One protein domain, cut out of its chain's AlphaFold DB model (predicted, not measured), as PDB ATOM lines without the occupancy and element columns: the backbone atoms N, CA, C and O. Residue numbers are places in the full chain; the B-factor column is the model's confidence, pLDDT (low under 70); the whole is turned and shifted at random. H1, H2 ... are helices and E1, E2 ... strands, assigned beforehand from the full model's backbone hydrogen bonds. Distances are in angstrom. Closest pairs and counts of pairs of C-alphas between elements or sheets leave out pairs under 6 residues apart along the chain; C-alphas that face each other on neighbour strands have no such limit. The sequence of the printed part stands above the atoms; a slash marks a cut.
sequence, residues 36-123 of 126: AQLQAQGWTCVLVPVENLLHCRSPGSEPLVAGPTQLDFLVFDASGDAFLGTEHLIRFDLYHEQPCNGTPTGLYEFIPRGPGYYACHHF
ATOM      1  N   ALA A  36      20.004   8.370  95.527       97.56
ATOM      2  CA  ALA A  36      20.727   9.016  96.620       97.56
ATOM      3  C   ALA A  36      22.173   8.500  96.750       97.56
ATOM      4  O   ALA A  36      23.089   9.279  97.020       97.56
ATOM      5  N   GLN A  37      22.403   7.200  96.509       96.81
ATOM      6  CA  GLN A  37      23.757   6.637  96.477       96.81
ATOM      7  C   GLN A  37      24.580   7.227  95.326       96.81
ATOM      8  O   GLN A  37      25.751   7.542  95.525       96.81
ATOM      9  N   LEU A  38      23.983   7.424  94.148       97.19
ATOM     10  CA  LEU A  38      24.659   8.041  93.002       97.19
ATOM     11  C   LEU A  38      24.967   9.522  93.247       97.19
ATOM     12  O   LEU A  38      26.084   9.973  92.993       97.19
ATOM     13  N   GLN A  39      24.011  10.278  93.790       97.31
ATOM     14  CA  GLN A  39      24.200  11.691  94.136       97.31
ATOM     15  C   GLN A  39      25.320  11.877  95.164       97.31
ATOM     16  O   GLN A  39      26.133  12.790  95.029       97.31
ATOM     17  N   ALA A  40      25.431  10.976  96.147       97.38
ATOM     18  CA  ALA A  40      26.544  10.971  97.099       97.38
ATOM     19  C   ALA A  40      27.914  10.746  96.426       97.38
ATOM     20  O   ALA A  40      28.936  11.165  96.964       97.38
ATOM     21  N   GLN A  41      27.933  10.130  95.239       96.38
ATOM     22  CA  GLN A  41      29.116   9.947  94.389       96.38
ATOM     23  C   GLN A  41      29.259  11.047  93.319       96.38
ATOM     24  O   GLN A  41      30.037  10.905  92.376       96.38
ATOM     25  N   GLY A  42      28.502  12.141  93.439       95.50
ATOM     26  CA  GLY A  42      28.586  13.311  92.565       95.50
ATOM     27  C   GLY A  42      27.760  13.231  91.281       95.50
ATOM     28  O   GLY A  42      27.887  14.122  90.443       95.50
ATOM     29  N   TRP A  43      26.933  12.198  91.099       96.94
ATOM     30  CA  TRP A  43      26.043  12.117  89.938       96.94
ATOM     31  C   TRP A  43      24.973  13.206  89.989       96.94
ATOM     32  O   TRP A  43      24.443  13.538  91.053       96.94
ATOM     33  N   THR A  44      24.598  13.711  88.818       95.81
ATOM     34  CA  THR A  44      23.485  14.654  88.696       95.81
ATOM     35  C   THR A  44      22.203  13.876  88.421       95.81
ATOM     36  O   THR A  44      22.099  13.243  87.374       95.81
ATOM     37  N   CYS A  45      21.212  13.959  89.314       96.50
ATOM     38  CA  CYS A  45      19.891  13.353  89.114       96.50
ATOM     39  C   CYS A  45      18.804  14.421  88.974       96.50
ATOM     40  O   CYS A  45      18.730  15.336  89.797       96.50
ATOM     41  N   VAL A  46      17.964  14.304  87.947       95.12
ATOM     42  CA  VAL A  46      16.900  15.263  87.624       95.12
ATOM     43  C   VAL A  46      15.585  14.523  87.413       95.12
ATOM     44  O   VAL A  46      15.536  13.525  86.702       95.12
ATOM     45  N   LEU A  47      14.510  15.026  88.020       96.12
ATOM     46  CA  LEU A  47      13.166  14.499  87.798       96.12
ATOM     47  C   LEU A  47      12.661  14.968  86.432       96.12
ATOM     48  O   LEU A  47      12.649  16.173  86.166       96.12
ATOM     49  N   VAL A  48      12.214  14.036  85.592       91.94
ATOM     50  CA  VAL A  48      11.567  14.307  84.304       91.94
ATOM     51  C   VAL A  48      10.048  14.255  84.515       91.94
ATOM     52  O   VAL A  48       9.476  13.168  84.584       91.94
ATOM     53  N   PRO A  49       9.346  15.404  84.626       89.19
ATOM     54  CA  PRO A  49       7.967  15.409  85.127       89.19
ATOM     55  C   PRO A  49       6.949  14.727  84.210       89.19
ATOM     56  O   PRO A  49       5.901  14.309  84.683       89.19
ATOM     57  N   VAL A  50       7.239  14.635  82.907       88.31
ATOM     58  CA  VAL A  50       6.341  13.992  81.932       88.31
ATOM     59  C   VAL A  50       6.328  12.467  82.075       88.31
ATOM     60  O   VAL A  50       5.300  11.851  81.829       88.31
ATOM     61  N   GLU A  51       7.436  11.881  82.528       89.44
ATOM     62  CA  GLU A  51       7.570  10.440  82.787       89.44
ATOM     63  C   GLU A  51       7.361  10.102  84.267       89.44
ATOM     64  O   GLU A  51       7.115   8.954  84.615       89.44
ATOM     65  N   ASN A  52       7.463  11.104  85.151       94.62
ATOM     66  CA  ASN A  52       7.529  10.923  86.600       94.62
ATOM     67  C   ASN A  52       8.667   9.965  87.017       94.62
ATOM     68  O   ASN A  52       8.517   9.162  87.935       94.62
ATOM     69  N   LEU A  53       9.807  10.067  86.326       95.38
ATOM     70  CA  LEU A  53      11.009   9.265  86.556       95.38
ATOM     71  C   LEU A  53      12.204  10.157  86.876       95.38
ATOM     72  O   LEU A  53      12.304  11.295  86.402       95.38
ATOM     73  N   LEU A  54      13.122   9.635  87.683       97.38
ATOM     74  CA  LEU A  54      14.347  10.324  88.061       97.38
ATOM     75  C   LEU A  54      15.510   9.821  87.201       97.38
ATOM     76  O   LEU A  54      15.869   8.647  87.239       97.38
ATOM     77  N   HIS A  55      16.117  10.727  86.439       96.00
ATOM     78  CA  HIS A  55      17.202  10.430  85.506       96.00
ATOM     79  C   HIS A  55      18.536  10.895  86.075       96.00
ATOM     80  O   HIS A  55      18.739  12.090  86.302       96.00
ATOM     81  N   CYS A  56      19.453   9.959  86.301       97.38
ATOM     82  CA  CYS A  56      20.776  10.207  86.859       97.38
ATOM     83  C   CYS A  56      21.860  10.053  85.794       97.38
ATOM     84  O   CYS A  56      22.015   8.978  85.221       97.38
ATOM     85  N   ARG A  57      22.664  11.097  85.578       95.31
ATOM     86  CA  ARG A  57      23.826  11.067  84.677       95.31
ATOM     87  C   ARG A  57      25.141  11.073  85.444       95.31
ATOM     88  O   ARG A  57      25.240  11.642  86.537       95.31
ATOM     89  N   SER A  58      26.151  10.458  84.838       94.56
ATOM     90  CA  SER A  58      27.480  10.360  85.430       94.56
ATOM     91  C   SER A  58      28.198  11.717  85.468       94.56
ATOM     92  O   SER A  58      27.985  12.552  84.583       94.56
ATOM     93  N   PRO A  59      29.067  11.952  86.466       93.12
ATOM     94  CA  PRO A  59      29.890  13.153  86.512       93.12
ATOM     95  C   PRO A  59      30.789  13.263  85.275       93.12
ATOM     96  O   PRO A  59      31.470  12.306  84.909       93.12
ATOM     97  N   GLY A  60      30.835  14.445  84.665       87.75
ATOM     98  CA  GLY A  60      31.640  14.715  83.469       87.75
ATOM     99  C   GLY A  60      30.887  14.525  82.149       87.75
ATOM    100  O   GLY A  60      31.464  14.763  81.091       87.75
ATOM    101  N   SER A  61      29.607  14.151  82.204       84.19
ATOM    102  CA  SER A  61      28.682  14.166  81.056       84.19
ATOM    103  C   SER A  61      28.079  15.561  80.789       84.19
ATOM    104  O   SER A  61      27.371  15.796  79.808       84.19
ATOM    105  N   GLU A  62      28.367  16.497  81.690       76.62
ATOM    106  CA  GLU A  62      28.007  17.907  81.712       76.62
ATOM    107  C   GLU A  62      28.677  18.712  80.584       76.62
ATOM    108  O   GLU A  62      29.708  18.322  80.043       76.62
ATOM    109  N   PRO A  63      28.044  19.821  80.166       72.25
ATOM    110  CA  PRO A  63      27.892  20.157  78.762       72.25
ATOM    111  C   PRO A  63      29.230  20.377  78.062       72.25
ATOM    112  O   PRO A  63      30.061  21.178  78.484       72.25
ATOM    113  N   LEU A  64      29.386  19.728  76.914       69.56
ATOM    114  CA  LEU A  64      30.435  20.061  75.960       69.56
ATOM    115  C   LEU A  64      30.027  21.317  75.170       69.56
ATOM    116  O   LEU A  64      28.840  21.609  75.036       69.56
ATOM    117  N   VAL A  65      30.991  22.052  74.602       74.56
ATOM    118  CA  VAL A  65      30.738  23.292  73.827       74.56
ATOM    119  C   VAL A  65      29.744  23.074  72.674       74.56
ATOM    120  O   VAL A  65      28.953  23.959  72.366       74.56
ATOM    121  N   ALA A  66      29.739  21.884  72.069       74.69
ATOM    122  CA  ALA A  66      28.802  21.495  71.012       74.69
ATOM    123  C   ALA A  66      27.546  20.759  71.532       74.69
ATOM    124  O   ALA A  66      26.806  20.163  70.749       74.69
ATOM    125  N   GLY A  67      27.318  20.743  72.848       78.44
ATOM    126  CA  GLY A  67      26.429  19.791  73.509       78.44
ATOM    127  C   GLY A  67      27.001  18.363  73.505       78.44
ATOM    128  O   GLY A  67      27.911  18.055  72.729       78.44
ATOM    129  N   PRO A  68      26.508  17.480  74.382       85.81
ATOM    130  CA  PRO A  68      26.914  16.081  74.371       85.81
ATOM    131  C   PRO A  68      26.438  15.399  73.080       85.81
ATOM    132  O   PRO A  68      25.329  15.631  72.603       85.81
ATOM    133  N   THR A  69      27.294  14.568  72.489       90.75
ATOM    134  CA  THR A  69      26.944  13.766  71.305       90.75
ATOM    135  C   THR A  69      26.096  12.556  71.679       90.75
ATOM    136  O   THR A  69      25.227  12.147  70.909       90.75
ATOM    137  N   GLN A  70      26.361  11.999  72.859       90.50
ATOM    138  CA  GLN A  70      25.633  10.895  73.466       90.50
ATOM    139  C   GLN A  70      25.544  11.120  74.976       90.50
ATOM    140  O   GLN A  70      26.423  11.766  75.554       90.50
ATOM    141  N   LEU A  71      24.487  10.607  75.597       91.62
ATOM    142  CA  LEU A  71      24.291  10.634  77.044       91.62
ATOM    143  C   LEU A  71      23.747   9.288  77.504       91.62
ATOM    144  O   LEU A  71      22.842   8.752  76.875       91.62
ATOM    145  N   ASP A  72      24.258   8.803  78.627       94.12
ATOM    146  CA  ASP A  72      23.730   7.630  79.309       94.12
ATOM    147  C   ASP A  72      23.159   8.047  80.663       94.12
ATOM    148  O   ASP A  72      23.813   8.764  81.435       94.12
ATOM    149  N   PHE A  73      21.957   7.567  80.960       95.50
ATOM    150  CA  PHE A  73      21.283   7.774  82.232       95.50
ATOM    151  C   PHE A  73      20.990   6.446  82.917       95.50
ATOM    152  O   PHE A  73      20.632   5.448  82.288       95.50
ATOM    153  N   LEU A  74      21.091   6.465  84.242       96.94
ATOM    154  CA  LEU A  74      20.461   5.488  85.116       96.94
ATOM    155  C   LEU A  74      19.104   6.052  85.538       96.94
ATOM    156  O   LEU A  74      19.039   7.173  86.049       96.94
ATOM    157  N   VAL A  75      18.038   5.291  85.310       95.62
ATOM    158  CA  VAL A  75      16.656   5.735  85.508       95.62
ATOM    159  C   VAL A  75      16.061   5.047  86.728       95.62
ATOM    160  O   VAL A  75      16.166   3.828  86.890       95.62
ATOM    161  N   PHE A  76      15.437   5.845  87.586       96.75
ATOM    162  CA  PHE A  76      14.795   5.425  88.822       96.75
ATOM    163  C   PHE A  76      13.331   5.860  88.841       96.75
ATOM    164  O   PHE A  76      12.914   6.729  88.067       96.75
ATOM    165  N   ASP A  77      12.559   5.287  89.759       95.38
ATOM    166  CA  ASP A  77      11.249   5.825  90.110       95.38
ATOM    167  C   ASP A  77      11.339   7.275  90.628       95.38
ATOM    168  O   ASP A  77      12.415   7.823  90.881       95.38
ATOM    169  N   ALA A  78      10.183   7.925  90.770       95.88
ATOM    170  CA  ALA A  78      10.113   9.324  91.186       95.88
ATOM    171  C   ALA A  78      10.778   9.601  92.547       95.88
ATOM    172  O   ALA A  78      11.270  10.710  92.759       95.88
ATOM    173  N   SER A  79      10.768   8.632  93.475       95.44
ATOM    174  CA  SER A  79      11.411   8.788  94.785       95.44
ATOM    175  C   SER A  79      12.916   8.519  94.744       95.44
ATOM    176  O   SER A  79      13.635   8.966  95.636       95.44
ATOM    177  N   GLY A  80      13.412   7.868  93.688       96.12
ATOM    178  CA  GLY A  80      14.811   7.493  93.533       96.12
ATOM    179  C   GLY A  80      15.191   6.228  94.305       96.12
ATOM    180  O   GLY A  80      16.384   5.953  94.455       96.12
ATOM    181  N   ASP A  81      14.208   5.476  94.804       95.25
ATOM    182  CA  ASP A  81      14.416   4.305  95.658       95.25
ATOM    183  C   ASP A  81      14.526   3.011  94.847       95.25
ATOM    184  O   ASP A  81      15.193   2.068  95.281       95.25
ATOM    185  N   ALA A  82      13.908   2.965  93.663       93.81
ATOM    186  CA  ALA A  82      13.947   1.805  92.781       93.81
ATOM    187  C   ALA A  82      14.641   2.129  91.457       93.81
ATOM    188  O   ALA A  82      14.192   2.980  90.694       93.81
ATOM    189  N   PHE A  83      15.717   1.400  91.156       94.81
ATOM    190  CA  PHE A  83      16.325   1.394  89.829       94.81
ATOM    191  C   PHE A  83      15.416   0.669  88.829       94.81
ATOM    192  O   PHE A  83      15.040  -0.483  89.056       94.81
ATOM    193  N   LEU A  84      15.087   1.333  87.721       93.00
ATOM    194  CA  LEU A  84      14.182   0.817  86.690       93.00
ATOM    195  C   LEU A  84      14.924   0.345  85.438       93.00
ATOM    196  O   LEU A  84      14.474  -0.590  84.780       93.00
ATOM    197  N   GLY A  85      16.052   0.978  85.112       92.69
ATOM    198  CA  GLY A  85      16.845   0.636  83.937       92.69
ATOM    199  C   GLY A  85      17.725   1.785  83.462       92.69
ATOM    200  O   GLY A  85      18.099   2.667  84.234       92.69
ATOM    201  N   THR A  86      18.083   1.768  82.183       94.19
ATOM    202  CA  THR A  86      18.974   2.772  81.585       94.19
ATOM    203  C   THR A  86      18.312   3.484  80.418       94.19
ATOM    204  O   THR A  86      17.490   2.895  79.724       94.19
ATOM    205  N   GLU A  87      18.716   4.717  80.153       93.31
ATOM    206  CA  GLU A  87      18.384   5.431  78.920       93.31
ATOM    207  C   GLU A  87      19.677   5.802  78.203       93.31
ATOM    208  O   GLU A  87      20.615   6.294  78.830       93.31
ATOM    209  N   HIS A  88      19.710   5.586  76.892       93.50
ATOM    210  CA  HIS A  88      20.781   6.071  76.036       93.50
ATOM    211  C   HIS A  88      20.236   7.090  75.036       93.50
ATOM    212  O   HIS A  88      19.334   6.778  74.256       93.50
ATOM    213  N   LEU A  89      20.813   8.290  75.020       92.81
ATOM    214  CA  LEU A  89      20.491   9.345  74.068       92.81
ATOM    215  C   LEU A  89      21.588   9.498  73.018       92.81
ATOM    216  O   LEU A  89      22.769   9.581  73.352       92.81
ATOM    217  N   ILE A  90      21.183   9.670  71.760       93.00
ATOM    218  CA  ILE A  90      22.046  10.071  70.641       93.00
ATOM    219  C   ILE A  90      21.540  11.406  70.108       93.00
ATOM    220  O   ILE A  90      20.342  11.569  69.879       93.00
ATOM    221  N   ARG A  91      22.426  12.386  69.906       92.94
ATOM    222  CA  ARG A  91      22.031  13.675  69.319       92.94
ATOM    223  C   ARG A  91      21.443  13.468  67.919       92.94
ATOM    224  O   ARG A  91      21.925  12.623  67.168       92.94
ATOM    225  N   PHE A  92      20.404  14.222  67.569       93.00
ATOM    226  CA  PHE A  92      19.583  13.946  66.383       93.00
ATOM    227  C   PHE A  92      20.369  13.832  65.061       93.00
ATOM    228  O   PHE A  92      20.021  13.013  64.220       93.00
ATOM    229  N   ASP A  93      21.428  14.625  64.885       92.50
ATOM    230  CA  ASP A  93      22.288  14.667  63.695       92.50
ATOM    231  C   ASP A  93      23.242  13.467  63.583       92.50
ATOM    232  O   ASP A  93      23.840  13.255  62.530       92.50
ATOM    233  N   LEU A  94      23.387  12.693  64.662       93.38
ATOM    234  CA  LEU A  94      24.254  11.515  64.761       93.38
ATOM    235  C   LEU A  94      23.466  10.196  64.760       93.38
ATOM    236  O   LEU A  94      24.054   9.111  64.693       93.38
ATOM    237  N   TYR A  95      22.137  10.272  64.858       93.81
ATOM    238  CA  TYR A  95      21.278   9.111  64.707       93.81
ATOM    239  C   TYR A  95      21.163   8.745  63.222       93.81
ATOM    240  O   TYR A  95      20.800   9.558  62.374       93.81
ATOM    241  N   HIS A  96      21.487   7.497  62.914       94.25
ATOM    242  CA  HIS A  96      21.518   6.917  61.575       94.25
ATOM    243  C   HIS A  96      20.769   5.582  61.568       94.25
ATOM    244  O   HIS A  96      21.267   4.593  61.035       94.25
ATOM    245  N   GLU A  97      19.598   5.551  62.212       91.00
ATOM    246  CA  GLU A  97      18.730   4.365  62.279       91.00
ATOM    247  C   GLU A  97      19.395   3.164  62.970       91.00
ATOM    248  O   GLU A  97      19.131   2.004  62.647       91.00
ATOM    249  N   GLN A  98      20.276   3.433  63.942       90.00
ATOM    250  CA  GLN A  98      20.852   2.376  64.764       90.00
ATOM    251  C   GLN A  98      19.737   1.671  65.557       90.00
ATOM    252  O   GLN A  98      18.824   2.333  66.055       90.00
ATOM    253  N   PRO A  99      19.794   0.338  65.712       87.81
ATOM    254  CA  PRO A  99      18.782  -0.391  66.467       87.81
ATOM    255  C   PRO A  99      18.843  -0.043  67.960       87.81
ATOM    256  O   PRO A  99      19.930   0.118  68.518       87.81
ATOM    257  N   CYS A 100      17.683   0.005  68.619       89.31
ATOM    258  CA  CYS A 100      17.590   0.101  70.075       89.31
ATOM    259  C   CYS A 100      17.286  -1.284  70.656       89.31
ATOM    260  O   CYS A 100      16.200  -1.821  70.467       89.31
ATOM    261  N   ASN A 101      18.236  -1.875  71.381       80.75
ATOM    262  CA  ASN A 101      18.114  -3.255  71.865       80.75
ATOM    263  C   ASN A 101      17.386  -3.399  73.217       80.75
ATOM    264  O   ASN A 101      17.450  -4.480  73.803       80.75
ATOM    265  N   GLY A 102      16.701  -2.367  73.726       69.31
ATOM    266  CA  GLY A 102      16.003  -2.486  75.015       69.31
ATOM    267  C   GLY A 102      14.649  -1.800  75.172       69.31
ATOM    268  O   GLY A 102      14.067  -1.942  76.246       69.31
ATOM    269  N   THR A 103      14.091  -1.154  74.141       66.75
ATOM    270  CA  THR A 103      12.674  -0.749  74.167       66.75
ATOM    271  C   THR A 103      11.776  -1.921  73.750       66.75
ATOM    272  O   THR A 103      12.193  -2.755  72.942       66.75
ATOM    273  N   PRO A 104      10.508  -1.982  74.201       63.62
ATOM    274  CA  PRO A 104       9.531  -2.942  73.673       63.62
ATOM    275  C   PRO A 104       9.312  -2.820  72.156       63.62
ATOM    276  O   PRO A 104       8.917  -3.784  71.505       63.62
ATOM    277  N   THR A 105       9.552  -1.631  71.593       69.25
ATOM    278  CA  THR A 105       9.414  -1.331  70.161       69.25
ATOM    279  C   THR A 105      10.672  -1.660  69.357       69.25
ATOM    280  O   THR A 105      10.589  -1.766  68.136       69.25
ATOM    281  N   GLY A 106      11.828  -1.818  70.011       76.81
ATOM    282  CA  GLY A 106      13.131  -1.986  69.361       76.81
ATOM    283  C   GLY A 106      13.650  -0.726  68.650       76.81
ATOM    284  O   GLY A 106      14.633  -0.790  67.908       76.81
ATOM    285  N   LEU A 107      12.980   0.416  68.834       80.81
ATOM    286  CA  LEU A 107      13.258   1.669  68.134       80.81
ATOM    287  C   LEU A 107      13.654   2.773  69.109       80.81
ATOM    288  O   LEU A 107      13.228   2.780  70.265       80.81
ATOM    289  N   TYR A 108      14.454   3.711  68.603       90.12
ATOM    290  CA  TYR A 108      14.696   4.982  69.269       90.12
ATOM    291  C   TYR A 108      13.495   5.925  69.109       90.12
ATOM    292  O   TYR A 108      12.883   5.996  68.041       90.12
ATOM    293  N   GLU A 109      13.220   6.715  70.143       90.12
ATOM    294  CA  GLU A 109      12.148   7.713  70.173       90.12
ATOM    295  C   GLU A 109      12.718   9.133  70.128       90.12
ATOM    296  O   GLU A 109      13.691   9.449  70.810       90.12
ATOM    297  N   PHE A 110      12.138  10.014  69.311       92.06
ATOM    298  CA  PHE A 110      12.631  11.386  69.199       92.06
ATOM    299  C   PHE A 110      12.156  12.259  70.367       92.06
ATOM    300  O   PHE A 110      10.956  12.426  70.585       92.06
ATOM    301  N   ILE A 111      13.105  12.898  71.051       89.44
ATOM    302  CA  ILE A 111      12.877  13.856  72.131       89.44
ATOM    303  C   ILE A 111      13.231  15.272  71.637       89.44
ATOM    304  O   ILE A 111      14.414  15.589  71.445       89.44
ATOM    305  N   PRO A 112      12.247  16.187  71.502       88.56
ATOM    306  CA  PRO A 112      12.475  17.559  71.048       88.56
ATOM    307  C   PRO A 112      12.986  18.469  72.185       88.56
ATOM    308  O   PRO A 112      12.372  19.485  72.508       88.56
ATOM    309  N   ARG A 113      14.104  18.110  72.833       81.25
ATOM    310  CA  ARG A 113      14.752  18.921  73.885       81.25
ATOM    311  C   ARG A 113      16.189  19.294  73.520       81.25
ATOM    312  O   ARG A 113      16.956  18.468  73.032       81.25
ATOM    313  N   GLY A 114      16.578  20.537  73.818       80.94
ATOM    314  CA  GLY A 114      17.908  21.056  73.481       80.94
ATOM    315  C   GLY A 114      18.161  20.991  71.964       80.94
ATOM    316  O   GLY A 114      17.278  21.403  71.214       80.94
ATOM    317  N   PRO A 115      19.314  20.477  71.490       85.06
ATOM    318  CA  PRO A 115      19.550  20.254  70.061       85.06
ATOM    319  C   PRO A 115      18.643  19.178  69.437       85.06
ATOM    320  O   PRO A 115      18.615  19.077  68.220       85.06
ATOM    321  N   GLY A 116      17.902  18.400  70.234       91.00
ATOM    322  CA  GLY A 116      17.154  17.224  69.788       91.00
ATOM    323  C   GLY A 116      17.968  15.943  69.969       91.00
ATOM    324  O   GLY A 116      19.154  15.897  69.629       91.00
ATOM    325  N   TYR A 117      17.328  14.906  70.506       93.19
ATOM    326  CA  TYR A 117      17.941  13.599  70.757       93.19
ATOM    327  C   TYR A 117      16.993  12.471  70.372       93.19
ATOM    328  O   TYR A 117      15.777  12.639  70.373       93.19
ATOM    329  N   TYR A 118      17.563  11.314  70.075       93.88
ATOM    330  CA  TYR A 118      16.874  10.041  69.985       93.88
ATOM    331  C   TYR A 118      17.175   9.241  71.245       93.88
ATOM    332  O   TYR A 118      18.347   9.081  71.584       93.88
ATOM    333  N   ALA A 119      16.142   8.731  71.909       92.19
ATOM    334  CA  ALA A 119      16.238   7.983  73.153       92.19
ATOM    335  C   ALA A 119      15.975   6.494  72.958       92.19
ATOM    336  O   ALA A 119      15.016   6.102  72.298       92.19
ATOM    337  N   CYS A 120      16.827   5.671  73.556       93.00
ATOM    338  CA  CYS A 120      16.645   4.237  73.681       93.00
ATOM    339  C   CYS A 120      16.472   3.902  75.163       93.00
ATOM    340  O   CYS A 120      17.427   3.959  75.940       93.00
ATOM    341  N   HIS A 121      15.239   3.582  75.553       90.62
ATOM    342  CA  HIS A 121      14.902   3.196  76.919       90.62
ATOM    343  C   HIS A 121      15.129   1.699  77.107       90.62
ATOM    344  O   HIS A 121      14.613   0.894  76.343       90.62
ATOM    345  N   HIS A 122      15.857   1.312  78.146       90.31
ATOM    346  CA  HIS A 122      15.997  -0.071  78.605       90.31
ATOM    347  C   HIS A 122      15.180  -0.284  79.884       90.31
ATOM    348  O   HIS A 122      15.690  -0.759  80.899       90.31
ATOM    349  N   PHE A 123      13.922   0.149  79.847       86.25
ATOM    350  CA  PHE A 123      12.926   0.008  80.903       86.25
ATOM    351  C   PHE A 123      11.530   0.169  80.293       86.25
ATOM    352  O   PHE A 123      11.372   0.635  79.162       86.25
TER     353      PHE A 123
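What this domain is: This is residues 36 to 123 of the 126 residues of an uncharacterized protein of Actinobacteria bacterium (UniProt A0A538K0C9). One strongly twisted sheet of six strands curls over like an arch, with the long strands E3 and E4 in its middle and the edge strands E1 and E5 at its two ends. The short helix H1 only grazes it near E1 and E2, and two long loops, residues 58 to 69 and 92 to 108, lie away from its middle. The 88 printed residues hold H1, E1, E2, E3, E4, E5 and E6 along the chain; the sheet's order is E1, E2, E3, E4, E6, E5, all antiparallel. The class is mostly strand, with under half of the residues in named elements. The whole is compact, with a radius of gyration of the C-alphas of 13.0 A and spans of 36 by 34 by 20 A.

How they stand to each other: In hairpin E3, residues 70 to 77, and E4, residues 83 to 91, N 73 and O 87 are 2.8 A apart, within hydrogen-bond range. E2, residues 53 to 57, forms hairpins with E3, N 56 to O 74 at 2.8 A, and with E1, residues 44 to 48, N 46 to O 55 at 2.9 A. E1 to E4 form a meander, each strand the antiparallel neighbour of the one before. E6, residues 117 to 122, is the antiparallel neighbour of E4, with N 120 and O 88 2.8 A apart; E5, residues 109 to 111, forms a hairpin with E6, with N 111 and O 117 2.8 A apart. H1, residues 36 to 40, grazes the sheet with residues 36 to 39; its closest C-alphas to E1 are Gln 39 and Cys 45, 6.8 A. Its O i to N i+4 pair is within hydrogen-bond range.

Where its parts are: H1 begins at C-alpha 36, (20.727, 9.016, 96.620). E3 is 22.6 A long, E4 24.6 A and E6 15.9 A, ending at C-alpha 122, (15.997, -0.071, 78.605).

The domain as a whole: The C-alphas of Ala 40 and Glu 97 are the two farthest apart, 36.3 A. The printed part has no cut. The links E2 to E3 and E4 to E5 are long. Mean pLDDT of the printed part is 89.9; residues 64 and 102 to 105 are under 70.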